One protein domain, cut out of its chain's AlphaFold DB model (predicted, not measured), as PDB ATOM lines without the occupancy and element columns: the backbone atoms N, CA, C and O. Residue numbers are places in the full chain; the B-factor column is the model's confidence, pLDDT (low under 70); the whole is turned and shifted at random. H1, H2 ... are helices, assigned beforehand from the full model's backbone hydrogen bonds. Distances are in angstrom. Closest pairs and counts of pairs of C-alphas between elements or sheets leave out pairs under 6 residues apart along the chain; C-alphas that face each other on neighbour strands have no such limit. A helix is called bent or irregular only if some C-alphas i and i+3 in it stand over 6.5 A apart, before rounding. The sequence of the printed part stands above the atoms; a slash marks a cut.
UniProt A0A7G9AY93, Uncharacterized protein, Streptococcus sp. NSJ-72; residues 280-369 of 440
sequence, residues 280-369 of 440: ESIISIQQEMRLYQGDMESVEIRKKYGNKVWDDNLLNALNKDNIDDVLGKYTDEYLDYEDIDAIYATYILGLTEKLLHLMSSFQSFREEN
ATOM      1  N   GLU A 280     -13.941  36.691 -54.565       70.56
ATOM      2  CA  GLU A 280     -13.889  35.228 -54.607       70.56
ATOM      3  C   GLU A 280     -13.304  34.618 -53.333       70.56
ATOM      4  O   GLU A 280     -13.825  33.622 -52.852       70.56
ATOM      5  N   SER A 281     -12.297  35.245 -52.713       70.56
ATOM      6  CA  SER A 281     -11.788  34.796 -51.410       70.56
ATOM      7  C   SER A 281     -12.841  34.895 -50.300       70.56
ATOM      8  O   SER A 281     -12.998  33.955 -49.531       70.56
ATOM      9  N   ILE A 282     -13.583  36.008 -50.217       77.81
ATOM     10  CA  ILE A 282     -14.650  36.202 -49.214       77.81
ATOM     11  C   ILE A 282     -15.806  35.231 -49.488       77.81
ATOM     12  O   ILE A 282     -16.337  34.623 -48.563       77.81
ATOM     13  N   ILE A 283     -16.150  35.051 -50.763       74.38
ATOM     14  CA  ILE A 283     -17.184  34.129 -51.239       74.38
ATOM     15  C   ILE A 283     -16.824  32.675 -50.930       74.38
ATOM     16  O   ILE A 283     -17.649  31.941 -50.397       74.38
ATOM     17  N   SER A 284     -15.589  32.263 -51.218       75.75
ATOM     18  CA  SER A 284     -15.095  30.913 -50.945       75.75
ATOM     19  C   SER A 284     -15.132  30.615 -49.450       75.75
ATOM     20  O   SER A 284     -15.553  29.529 -49.065       75.75
ATOM     21  N   ILE A 285     -14.751  31.589 -48.615       80.81
ATOM     22  CA  ILE A 285     -14.860  31.469 -47.158       80.81
ATOM     23  C   ILE A 285     -16.327  31.282 -46.755       80.81
ATOM     24  O   ILE A 285     -16.631  30.385 -45.978       80.81
ATOM     25  N   GLN A 286     -17.260  32.072 -47.297       82.19
ATOM     26  CA  GLN A 286     -18.686  31.898 -46.998       82.19
ATOM     27  C   GLN A 286     -19.215  30.517 -47.397       82.19
ATOM     28  O   GLN A 286     -19.929  29.892 -46.617       82.19
ATOM     29  N   GLN A 287     -18.871  30.030 -48.589       79.31
ATOM     30  CA  GLN A 287     -19.307  28.716 -49.065       79.31
ATOM     31  C   GLN A 287     -18.766  27.587 -48.188       79.31
ATOM     32  O   GLN A 287     -19.522  26.701 -47.801       79.31
ATOM     33  N   GLU A 288     -17.481  27.646 -47.834       83.12
ATOM     34  CA  GLU A 288     -16.855  26.671 -46.942       83.12
ATOM     35  C   GLU A 288     -17.538  26.661 -45.568       83.12
ATOM     36  O   GLU A 288     -17.911  25.601 -45.072       83.12
ATOM     37  N   MET A 289     -17.800  27.833 -44.984       86.06
ATOM     38  CA  MET A 289     -18.467  27.914 -43.682       86.06
ATOM     39  C   MET A 289     -19.923  27.431 -43.722       86.06
ATOM     40  O   MET A 289     -20.384  26.843 -42.748       86.06
ATOM     41  N   ARG A 290     -20.652  27.597 -44.833       84.69
ATOM     42  CA  ARG A 290     -22.000  27.010 -44.970       84.69
ATOM     43  C   ARG A 290     -21.981  25.482 -44.916       84.69
ATOM     44  O   ARG A 290     -22.903  24.894 -44.365       84.69
ATOM     45  N   LEU A 291     -20.933  24.840 -45.436       83.44
ATOM     46  CA  LEU A 291     -20.790  23.382 -45.348       83.44
ATOM     47  C   LEU A 291     -20.599  22.919 -43.897       83.44
ATOM     48  O   LEU A 291     -21.187  21.915 -43.511       83.44
ATOM     49  N   TYR A 292     -19.828  23.665 -43.099       82.06
ATOM     50  CA  TYR A 292     -19.630  23.378 -41.672       82.06
ATOM     51  C   TYR A 292     -20.858  23.714 -40.813       82.06
ATOM     52  O   TYR A 292     -21.148  23.008 -39.855       82.06
ATOM     53  N   GLN A 293     -21.600  24.775 -41.148       83.50
ATOM     54  CA  GLN A 293     -22.834  25.143 -40.444       83.50
ATOM     55  C   GLN A 293     -23.979  24.144 -40.701       83.50
ATOM     56  O   GLN A 293     -24.842  23.957 -39.838       83.50
ATOM     57  N   GLY A 294     -23.997  23.509 -41.877       81.25
ATOM     58  CA  GLY A 294     -25.111  22.678 -42.327       81.25
ATOM     59  C   GLY A 294     -26.370  23.507 -42.611       81.25
ATOM     60  O   GLY A 294     -26.288  24.674 -42.987       81.25
ATOM     61  N   ASP A 295     -27.547  22.911 -42.410       75.56
ATOM     62  CA  ASP A 295     -28.846  23.535 -42.722       75.56
ATOM     63  C   ASP A 295     -29.425  24.399 -41.577       75.56
ATOM     64  O   ASP A 295     -30.570  24.843 -41.654       75.56
ATOM     65  N   MET A 296     -28.678  24.624 -40.489       77.81
ATOM     66  CA  MET A 296     -29.183  25.338 -39.309       77.81
ATOM     67  C   MET A 296     -29.019  26.857 -39.417       77.81
ATOM     68  O   MET A 296     -27.936  27.373 -39.692       77.81
ATOM     69  N   GLU A 297     -30.079  27.602 -39.090       79.69
ATOM     70  CA  GLU A 297     -30.010  29.064 -39.043       79.69
ATOM     71  C   GLU A 297     -29.269  29.574 -37.793       79.69
ATOM     72  O   GLU A 297     -29.333  28.993 -36.706       79.69
ATOM     73  N   SER A 298     -28.652  30.759 -37.893       77.69
ATOM     74  CA  SER A 298     -27.936  31.393 -36.769       77.69
ATOM     75  C   SER A 298     -28.790  31.552 -35.499       77.69
ATOM     76  O   SER A 298     -28.277  31.471 -34.381       77.69
ATOM     77  N   VAL A 299     -30.104  31.753 -35.646       83.19
ATOM     78  CA  VAL A 299     -31.053  31.861 -34.527       83.19
ATOM     79  C   VAL A 299     -31.255  30.512 -33.836       83.19
ATOM     80  O   VAL A 299     -31.382  30.461 -32.611       83.19
ATOM     81  N   GLU A 300     -31.280  29.421 -34.596       84.44
ATOM     82  CA  GLU A 300     -31.418  28.062 -34.067       84.44
ATOM     83  C   GLU A 300     -30.151  27.634 -33.331       84.44
ATOM     84  O   GLU A 300     -30.222  27.151 -32.203       84.44
ATOM     85  N   ILE A 301     -28.991  27.946 -33.903       81.00
ATOM     86  CA  ILE A 301     -27.674  27.714 -33.304       81.00
ATOM     87  C   ILE A 301     -27.534  28.474 -31.975       81.00
ATOM     88  O   ILE A 301     -27.110  27.910 -30.965       81.00
ATOM     89  N   ARG A 302     -27.983  29.735 -31.913       83.38
ATOM     90  CA  ARG A 302     -28.040  30.493 -30.647       83.38
ATOM     91  C   ARG A 302     -28.960  29.861 -29.610       83.38
ATOM     92  O   ARG A 302     -28.623  29.872 -28.429       83.38
ATOM     93  N   LYS A 303     -30.117  29.330 -30.019       84.69
ATOM     94  CA  LYS A 303     -31.033  28.628 -29.103       84.69
ATOM     95  C   LYS A 303     -30.414  27.339 -28.570       84.69
ATOM     96  O   LYS A 303     -30.604  27.049 -27.392       84.69
ATOM     97  N   LYS A 304     -29.691  26.598 -29.415       82.62
ATOM     98  CA  LYS A 304     -29.044  25.330 -29.054       82.62
ATOM     99  C   LYS A 304     -27.910  25.540 -28.042       82.62
ATOM    100  O   LYS A 304     -27.867  24.833 -27.043       82.62
ATOM    101  N   TYR A 305     -27.050  26.540 -28.254       79.31
ATOM    102  CA  TYR A 305     -25.805  26.703 -27.480       79.31
ATOM    103  C   TYR A 305     -25.824  27.840 -26.440       79.31
ATOM    104  O   TYR A 305     -24.973  27.908 -25.554       79.31
ATOM    105  N   GLY A 306     -26.814  28.733 -26.505       78.62
ATOM    106  CA  GLY A 306     -27.023  29.808 -25.534       78.62
ATOM    107  C   GLY A 306     -26.131  31.045 -25.722       78.62
ATOM    108  O   GLY A 306     -25.111  31.039 -26.404       78.62
ATOM    109  N   ASN A 307     -26.512  32.152 -25.076       80.50
ATOM    110  CA  ASN A 307     -25.912  33.475 -25.319       80.50
ATOM    111  C   ASN A 307     -24.440  33.616 -24.892       80.50
ATOM    112  O   ASN A 307     -23.758  34.492 -25.407       80.50
ATOM    113  N   LYS A 308     -23.944  32.803 -23.947       78.50
ATOM    114  CA  LYS A 308     -22.552  32.905 -23.464       78.50
ATOM    115  C   LYS A 308     -21.532  32.477 -24.519       78.50
ATOM    116  O   LYS A 308     -20.456  33.054 -24.579       78.50
ATOM    117  N   VAL A 309     -21.885  31.481 -25.329       78.56
ATOM    118  CA  VAL A 309     -21.077  31.011 -26.465       78.56
ATOM    119  C   VAL A 309     -21.045  32.067 -27.577       78.56
ATOM    120  O   VAL A 309     -20.062  32.197 -28.294       78.56
ATOM    121  N   TRP A 310     -22.105  32.873 -27.663       78.31
ATOM    122  CA  TRP A 310     -22.301  33.924 -28.659       78.31
ATOM    123  C   TRP A 310     -21.835  35.321 -28.217       78.31
ATOM    124  O   TRP A 310     -22.215  36.313 -28.835       78.31
ATOM    125  N   ASP A 311     -21.041  35.429 -27.150       83.38
ATOM    126  CA  ASP A 311     -20.434  36.702 -26.746       83.38
ATOM    127  C   ASP A 311     -19.419  37.151 -27.808       83.38
ATOM    128  O   ASP A 311     -18.425  36.468 -28.051       83.38
ATOM    129  N   ASP A 312     -19.642  38.314 -28.428       77.62
ATOM    130  CA  ASP A 312     -18.767  38.862 -29.470       77.62
ATOM    131  C   ASP A 312     -17.304  38.956 -29.010       77.62
ATOM    132  O   ASP A 312     -16.396  38.760 -29.814       77.62
ATOM    133  N   ASN A 313     -17.030  39.231 -27.731       82.19
ATOM    134  CA  ASN A 313     -15.650  39.283 -27.236       82.19
ATOM    135  C   ASN A 313     -14.995  37.897 -27.220       82.19
ATOM    136  O   ASN A 313     -13.803  37.780 -27.501       82.19
ATOM    137  N   LEU A 314     -15.776  36.861 -26.903       79.88
ATOM    138  CA  LEU A 314     -15.339  35.469 -26.939       79.88
ATOM    139  C   LEU A 314     -15.100  35.033 -28.390       79.88
ATOM    140  O   LEU A 314     -14.031  34.519 -28.700       79.88
ATOM    141  N   LEU A 315     -16.057  35.303 -29.283       79.81
ATOM    142  CA  LEU A 315     -15.970  34.934 -30.696       79.81
ATOM    143  C   LEU A 315     -14.815  35.650 -31.418       79.81
ATOM    144  O   LEU A 315     -14.121  35.039 -32.224       79.81
ATOM    145  N   ASN A 316     -14.541  36.916 -31.085       78.25
ATOM    146  CA  ASN A 316     -13.396  37.665 -31.623       78.25
ATOM    147  C   ASN A 316     -12.033  37.080 -31.226       78.25
ATOM    148  O   ASN A 316     -11.042  37.344 -31.907       78.25
ATOM    149  N   ALA A 317     -11.962  36.325 -30.128       78.31
ATOM    150  CA  ALA A 317     -10.734  35.663 -29.703       78.31
ATOM    151  C   ALA A 317     -10.495  34.334 -30.438       78.31
ATOM    152  O   ALA A 317      -9.382  33.818 -30.360       78.31
ATOM    153  N   LEU A 318     -11.500  33.800 -31.145       73.44
ATOM    154  CA  LEU A 318     -11.409  32.527 -31.853       73.44
ATOM    155  C   LEU A 318     -10.581  32.647 -33.131       73.44
ATOM    156  O   LEU A 318     -10.797  33.513 -33.978       73.44
ATOM    157  N   ASN A 319      -9.661  31.712 -33.287       71.75
ATOM    158  CA  ASN A 319      -8.958  31.391 -34.510       71.75
ATOM    159  C   ASN A 319      -8.772  29.868 -34.586       71.75
ATOM    160  O   ASN A 319      -9.019  29.138 -33.627       71.75
ATOM    161  N   LYS A 320      -8.314  29.385 -35.743       66.31
ATOM    162  CA  LYS A 320      -8.159  27.948 -35.997       66.31
ATOM    163  C   LYS A 320      -7.247  27.238 -34.987       66.31
ATOM    164  O   LYS A 320      -7.446  26.060 -34.727       66.31
ATOM    165  N   ASP A 321      -6.277  27.949 -34.421       73.25
ATOM    166  CA  ASP A 321      -5.257  27.369 -33.548       73.25
ATOM    167  C   ASP A 321      -5.645  27.413 -32.061       73.25
ATOM    168  O   ASP A 321      -4.997  26.761 -31.248       73.25
ATOM    169  N   ASN A 322      -6.673  28.182 -31.685       76.81
ATOM    170  CA  ASN A 322      -7.067  28.380 -30.287       76.81
ATOM    171  C   ASN A 322      -8.549  28.094 -30.004       76.81
ATOM    172  O   ASN A 322      -9.000  28.326 -28.883       76.81
ATOM    173  N   ILE A 323      -9.301  27.604 -30.993       74.12
ATOM    174  CA  ILE A 323     -10.722  27.265 -30.851       74.12
ATOM    175  C   ILE A 323     -10.948  26.309 -29.680       74.12
ATOM    176  O   ILE A 323     -11.772  26.606 -28.814       74.12
ATOM    177  N   ASP A 324     -10.155  25.240 -29.604       69.88
ATOM    178  CA  ASP A 324     -10.266  24.233 -28.550       69.88
ATOM    179  C   ASP A 324      -9.918  24.813 -27.178       69.88
ATOM    180  O   ASP A 324     -10.562  24.485 -26.194       69.88
ATOM    181  N   ASP A 325      -8.957  25.733 -27.084       75.12
ATOM    182  CA  ASP A 325      -8.590  26.359 -25.807       75.12
ATOM    183  C   ASP A 325      -9.643  27.380 -25.339       75.12
ATOM    184  O   ASP A 325      -9.957  27.481 -24.149       75.12
ATOM    185  N   VAL A 326     -10.204  28.163 -26.264       77.50
ATOM    186  CA  VAL A 326     -11.159  29.239 -25.948       77.50
ATOM    187  C   VAL A 326     -12.555  28.676 -25.666       77.50
ATOM    188  O   VAL A 326     -13.239  29.156 -24.750       77.50
ATOM    189  N   LEU A 327     -12.973  27.652 -26.421       72.94
ATOM    190  CA  LEU A 327     -14.255  26.965 -26.254       72.94
ATOM    191  C   LEU A 327     -14.159  25.690 -25.406       72.94
ATOM    192  O   LEU A 327     -15.199  25.202 -24.977       72.94
ATOM    193  N   GLY A 328     -12.961  25.211 -25.064       69.50
ATOM    194  CA  GLY A 328     -12.721  23.963 -24.319       69.50
ATOM    195  C   GLY A 328     -13.384  23.887 -22.950       69.50
ATOM    196  O   GLY A 328     -13.821  22.839 -22.497       69.50
ATOM    197  N   LYS A 329     -13.595  25.033 -22.297       70.75
ATOM    198  CA  LYS A 329     -14.399  25.088 -21.063       70.75
ATOM    199  C   LYS A 329     -15.886  24.741 -21.270       70.75
ATOM    200  O   LYS A 329     -16.612  24.642 -20.289       70.75
ATOM    201  N   TYR A 330     -16.342  24.618 -22.518       69.38
ATOM    202  CA  TYR A 330     -17.703  24.249 -22.916       69.38
ATOM    203  C   TYR A 330     -17.778  22.879 -23.611       69.38
ATOM    204  O   TYR A 330     -18.878  22.334 -23.719       69.38
ATOM    205  N   THR A 331     -16.649  22.305 -24.045       64.00
ATOM    206  CA  THR A 331     -16.599  21.000 -24.735       64.00
ATOM    207  C   THR A 331     -16.889  19.829 -23.805       64.00
ATOM    208  O   THR A 331     -17.475  18.838 -24.220       64.00
ATOM    209  N   ASP A 332     -16.569  19.969 -22.517       59.53
ATOM    210  CA  ASP A 332     -16.823  18.919 -21.523       59.53
ATOM    211  C   ASP A 332     -18.245  18.967 -20.929       59.53
ATOM    212  O   ASP A 332     -18.691  17.991 -20.323       59.53
ATOM    213  N   GLU A 333     -18.978  20.079 -21.091       59.44
ATOM    214  CA  GLU A 333     -20.326  20.249 -20.524       59.44
ATOM    215  C   GLU A 333     -21.463  20.290 -21.571       59.44
ATOM    216  O   GLU A 333     -22.583  19.919 -21.217       59.44
ATOM    217  N   TYR A 334     -21.235  20.731 -22.826       55.91
ATOM    218  CA  TYR A 334     -22.345  21.048 -23.752       55.91
ATOM    219  C   TYR A 334     -22.096  20.895 -25.271       55.91
ATOM    220  O   TYR A 334     -23.070  21.032 -26.012       55.91
ATOM    221  N   LEU A 335     -20.871  20.657 -25.761       65.19
ATOM    222  CA  LEU A 335     -20.551  20.722 -27.203       65.19
ATOM    223  C   LEU A 335     -19.645  19.569 -27.647       65.19
ATOM    224  O   LEU A 335     -18.590  19.368 -27.050       65.19
ATOM    225  N   ASP A 336     -20.013  18.858 -28.714       71.00
ATOM    226  CA  ASP A 336     -19.073  17.987 -29.429       71.00
ATOM    227  C   ASP A 336     -18.202  18.789 -30.424       71.00
ATOM    228  O   ASP A 336     -18.405  19.985 -30.641       71.00
ATOM    229  N   TYR A 337     -17.181  18.147 -31.005       68.06
ATOM    230  CA  TYR A 337     -16.290  18.799 -31.975       68.06
ATOM    231  C   TYR A 337     -17.040  19.322 -33.214       68.06
ATOM    232  O   TYR A 337     -16.684  20.376 -33.738       68.06
ATOM    233  N   GLU A 338     -18.095  18.631 -33.658       71.00
ATOM    234  CA  GLU A 338     -18.914  19.058 -34.802       71.00
ATOM    235  C   GLU A 338     -19.733  20.322 -34.460       71.00
ATOM    236  O   GLU A 338     -19.884  21.228 -35.283       71.00
ATOM    237  N   ASP A 339     -20.199  20.443 -33.214       78.56
ATOM    238  CA  ASP A 339     -20.939  21.591 -32.703       78.56
ATOM    239  C   ASP A 339     -20.053  22.850 -32.591       78.56
ATOM    240  O   ASP A 339     -20.527  23.962 -32.854       78.56
ATOM    241  N   ILE A 340     -18.768  22.694 -32.241       78.12
ATOM    242  CA  ILE A 340     -17.778  23.787 -32.195       78.12
ATOM    243  C   ILE A 340     -17.553  24.379 -33.589       78.12
ATOM    244  O   ILE A 340     -17.601  25.605 -33.757       78.12
ATOM    245  N   ASP A 341     -17.352  23.517 -34.587       79.06
ATOM    246  CA  ASP A 341     -17.157  23.929 -35.975       79.06
ATOM    247  C   ASP A 341     -18.388  24.681 -36.499       79.06
ATOM    248  O   ASP A 341     -18.250  25.741 -37.116       79.06
ATOM    249  N   ALA A 342     -19.601  24.222 -36.167       83.00
ATOM    250  CA  ALA A 342     -20.842  24.902 -36.538       83.00
ATOM    251  C   ALA A 342     -20.970  26.305 -35.908       83.00
ATOM    252  O   ALA A 342     -21.416  27.253 -36.568       83.00
ATOM    253  N   ILE A 343     -20.565  26.478 -34.642       81.44
ATOM    254  CA  ILE A 343     -20.553  27.787 -33.963       81.44
ATOM    255  C   ILE A 343     -19.567  28.736 -34.644       81.44
ATOM    256  O   ILE A 343     -19.926  29.872 -34.978       81.44
ATOM    257  N   TYR A 344     -18.334  28.281 -34.872       81.94
ATOM    258  CA  TYR A 344     -17.291  29.101 -35.478       81.94
ATOM    259  C   TYR A 344     -17.618  29.466 -36.932       81.94
ATOM    260  O   TYR A 344     -17.496  30.630 -37.326       81.94
ATOM    261  N   ALA A 345     -18.139  28.511 -37.703       86.19
ATOM    262  CA  ALA A 345     -18.634  28.747 -39.050       86.19
ATOM    263  C   ALA A 345     -19.741  29.808 -39.074       86.19
ATOM    264  O   ALA A 345     -19.689  30.756 -39.860       86.19
ATOM    265  N   THR A 346     -20.700  29.718 -38.149       86.75
ATOM    266  CA  THR A 346     -21.781  30.705 -38.017       86.75
ATOM    267  C   THR A 346     -21.247  32.103 -37.680       86.75
ATOM    268  O   THR A 346     -21.770  33.104 -38.176       86.75
ATOM    269  N   TYR A 347     -20.187  32.203 -36.874       84.81
ATOM    270  CA  TYR A 347     -19.540  33.480 -36.574       84.81
ATOM    271  C   TYR A 347     -18.861  34.100 -37.805       84.81
ATOM    272  O   TYR A 347     -19.095  35.272 -38.115       84.81
ATOM    273  N   ILE A 348     -18.077  33.315 -38.554       85.50
ATOM    274  CA  ILE A 348     -17.430  33.781 -39.791       85.50
ATOM    275  C   ILE A 348     -18.477  34.196 -40.833       85.50
ATOM    276  O   ILE A 348     -18.310  35.222 -41.501       85.50
ATOM    277  N   LEU A 349     -19.583  33.457 -40.951       86.94
ATOM    278  CA  LEU A 349     -20.708  33.840 -41.808       86.94
ATOM    279  C   LEU A 349     -21.269  35.211 -41.414       86.94
ATOM    280  O   LEU A 349     -21.378  36.092 -42.264       86.94
ATOM    281  N   GLY A 350     -21.496  35.459 -40.123       85.50
ATOM    282  CA  GLY A 350     -21.937  36.773 -39.645       85.50
ATOM    283  C   GLY A 350     -20.944  37.906 -39.951       85.50
ATOM    284  O   GLY A 350     -21.348  39.000 -40.353       85.50
ATOM    285  N   LEU A 351     -19.636  37.661 -39.808       86.38
ATOM    286  CA  LEU A 351     -18.599  38.648 -40.138       86.38
ATOM    287  C   LEU A 351     -18.554  38.970 -41.634       86.38
ATOM    288  O   LEU A 351     -18.476  40.139 -42.018       86.38
ATOM    289  N   THR A 352     -18.600  37.941 -42.477       86.38
ATOM    290  CA  THR A 352     -18.564  38.092 -43.936       86.38
ATOM    291  C   THR A 352     -19.826  38.780 -44.458       86.38
ATOM    292  O   THR A 352     -19.715  39.707 -45.258       86.38
ATOM    293  N   GLU A 353     -21.011  38.439 -43.945       84.81
ATOM    294  CA  GLU A 353     -22.266  39.133 -44.265       84.81
ATOM    295  C   GLU A 353     -22.222  40.609 -43.861       84.81
ATOM    296  O   GLU A 353     -22.574  41.488 -44.652       84.81
ATOM    297  N   LYS A 354     -21.723  40.907 -42.654       86.75
ATOM    298  CA  LYS A 354     -21.545  42.284 -42.183       86.75
ATOM    299  C   LYS A 354     -20.565  43.058 -43.063       86.75
ATOM    300  O   LYS A 354     -20.828  44.217 -43.382       86.75
ATOM    301  N   LEU A 355     -19.460  42.436 -43.473       85.69
ATOM    302  CA  LEU A 355     -18.493  43.039 -44.386       85.69
ATOM    303  C   LEU A 355     -19.135  43.341 -45.746       85.69
ATOM    304  O   LEU A 355     -19.060  44.483 -46.195       85.69
ATOM    305  N   LEU A 356     -19.826  42.375 -46.357       83.50
ATOM    306  CA  LEU A 356     -20.535  42.570 -47.626       83.50
ATOM    307  C   LEU A 356     -21.584  43.684 -47.515       83.50
ATOM    308  O   LEU A 356     -21.641  44.557 -48.379       83.50
ATOM    309  N   HIS A 357     -22.361  43.720 -46.431       83.62
ATOM    310  CA  HIS A 357     -23.327  44.789 -46.171       83.62
ATOM    311  C   HIS A 357     -22.654  46.166 -46.059       83.62
ATOM    312  O   HIS A 357     -23.121  47.142 -46.652       83.62
ATOM    313  N   LEU A 358     -21.556  46.270 -45.303       80.81
ATOM    314  CA  LEU A 358     -20.793  47.512 -45.164       80.81
ATOM    315  C   LEU A 358     -20.197  47.958 -46.500       80.81
ATOM    316  O   LEU A 358     -20.234  49.146 -46.811       80.81
ATOM    317  N   MET A 359     -19.695  47.024 -47.307       79.44
ATOM    318  CA  MET A 359     -19.166  47.324 -48.632       79.44
ATOM    319  C   MET A 359     -20.277  47.776 -49.597       79.44
ATOM    320  O   MET A 359     -20.091  48.794 -50.263       79.44
ATOM    321  N   SER A 360     -21.448  47.117 -49.620       76.12
ATOM    322  CA  SER A 360     -22.629  47.579 -50.376       76.12
ATOM    323  C   SER A 360     -23.074  48.972 -49.918       76.12
ATOM    324  O   SER A 360     -23.343  49.845 -50.743       76.12
ATOM    325  N   SER A 361     -23.100  49.222 -48.604       72.62
ATOM    326  CA  SER A 361     -23.457  50.529 -48.031       72.62
ATOM    327  C   SER A 361     -22.449  51.612 -48.419       72.62
ATOM    328  O   SER A 361     -22.829  52.723 -48.781       72.62
ATOM    329  N   PHE A 362     -21.153  51.293 -48.388       73.44
ATOM    330  CA  PHE A 362     -20.087  52.209 -48.782       73.44
ATOM    331  C   PHE A 362     -20.121  52.522 -50.279       73.44
ATOM    332  O   PHE A 362     -19.987  53.688 -50.657       73.44
ATOM    333  N   GLN A 363     -20.324  51.512 -51.132       71.06
ATOM    334  CA  GLN A 363     -20.522  51.714 -52.568       71.06
ATOM    335  C   GLN A 363     -21.747  52.588 -52.829       71.06
ATOM    336  O   GLN A 363     -21.620  53.590 -53.527       71.06
ATOM    337  N   SER A 364     -22.880  52.284 -52.188       67.00
ATOM    338  CA  SER A 364     -24.094  53.102 -52.271       67.00
ATOM    339  C   SER A 364     -23.779  54.551 -51.907       67.00
ATOM    340  O   SER A 364     -23.927  55.427 -52.745       67.00
ATOM    341  N   PHE A 365     -23.199  54.810 -50.731       67.31
ATOM    342  CA  PHE A 365     -22.807  56.155 -50.293       67.31
ATOM    343  C   PHE A 365     -21.885  56.887 -51.289       67.31
ATOM    344  O   PHE A 365     -22.043  58.086 -51.546       67.31
ATOM    345  N   ARG A 366     -20.904  56.187 -51.871       66.44
ATOM    346  CA  ARG A 366     -20.019  56.756 -52.901       66.44
ATOM    347  C   ARG A 366     -20.797  57.154 -54.151       66.44
ATOM    348  O   ARG A 366     -20.500  58.191 -54.741       66.44
ATOM    349  N   GLU A 367     -21.791  56.365 -54.532       61.69
ATOM    350  CA  GLU A 367     -22.634  56.630 -55.691       61.69
ATOM    351  C   GLU A 367     -23.720  57.684 -55.408       61.69
ATOM    352  O   GLU A 367     -24.000  58.509 -56.286       61.69
ATOM    353  N   GLU A 368     -24.245  57.769 -54.179       52.66
ATOM    354  CA  GLU A 368     -25.289  58.718 -53.773       52.66
ATOM    355  C   GLU A 368     -24.846  60.191 -53.880       52.66
ATOM    356  O   GLU A 368     -25.632  61.086 -54.207       52.66
ATOM    357  N   ASN A 369     -23.551  60.459 -53.706       49.34
ATOM    358  CA  ASN A 369     -22.972  61.796 -53.866       49.34
ATOM    359  C   ASN A 369     -22.974  62.305 -55.328       49.34
ATOM    360  O   ASN A 369     -22.564  63.432 -55.597       49.34
TER     361      ASN A 369
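This is residues 280 to 369 of the 440 residues of an uncharacterized protein of Streptococcus sp. NSJ-72 (UniProt A0A7G9AY93). One long helix, H5, is a spine; H1 packs along its first half, and short H2, H3 and H4 gather loosely round that half, while residues 357 to 369 stick out and make the length. The 90 printed residues hold five named helices, H1 to H5 in chain order, and no named strand: all helix, only just loose, close to compact, radius of gyration of the C-alphas 15.0 A, spans 54 by 26 by 24 A.

H5, residues 337 to 368, runs 46.4 A from (-16.290, 18.799, -31.975) to (-25.289, 58.718, -53.773). H1, residues 280 to 293, 19.6 A, begins at (-13.889, 35.228, -54.607). H2 is residues 298 to 305, 10.6 A; H3, 312 to 316, 5.9 A; H4, 323 to 331, 10.5 A, irregular, with C-alphas 326 and 329 7.2 A apart.

H5, with residues 341 to 352 alone, touches H1, closest C-alphas Ala 342 and Gln 293, 4.4 A, opposite ways at a tilt of 35.1 degrees, only just steep. With residues 337 to 340 alone it only just touches H4, with 3 pairs of C-alphas within 8 A, closest Tyr 337 and Thr 331, 7.6 A. H2 and H3 are close to H5 but not clearly touching, closest C-alphas Ser 298 and Thr 346, 6.3 A, and Leu 315 and Tyr 347, 7.0 A. H1 and H3 are apart. Every O i to N i+4 pair is within hydrogen-bond range in H1, H2, H3 and H5; in H4, 3 of 5.

The farthest C-alphas, Asp 332 and Asn 369, are 54.1 A apart. The printed part has no cut and no long link. Residues 330 to 335 and 364 to 369 are among those with pLDDT under 70.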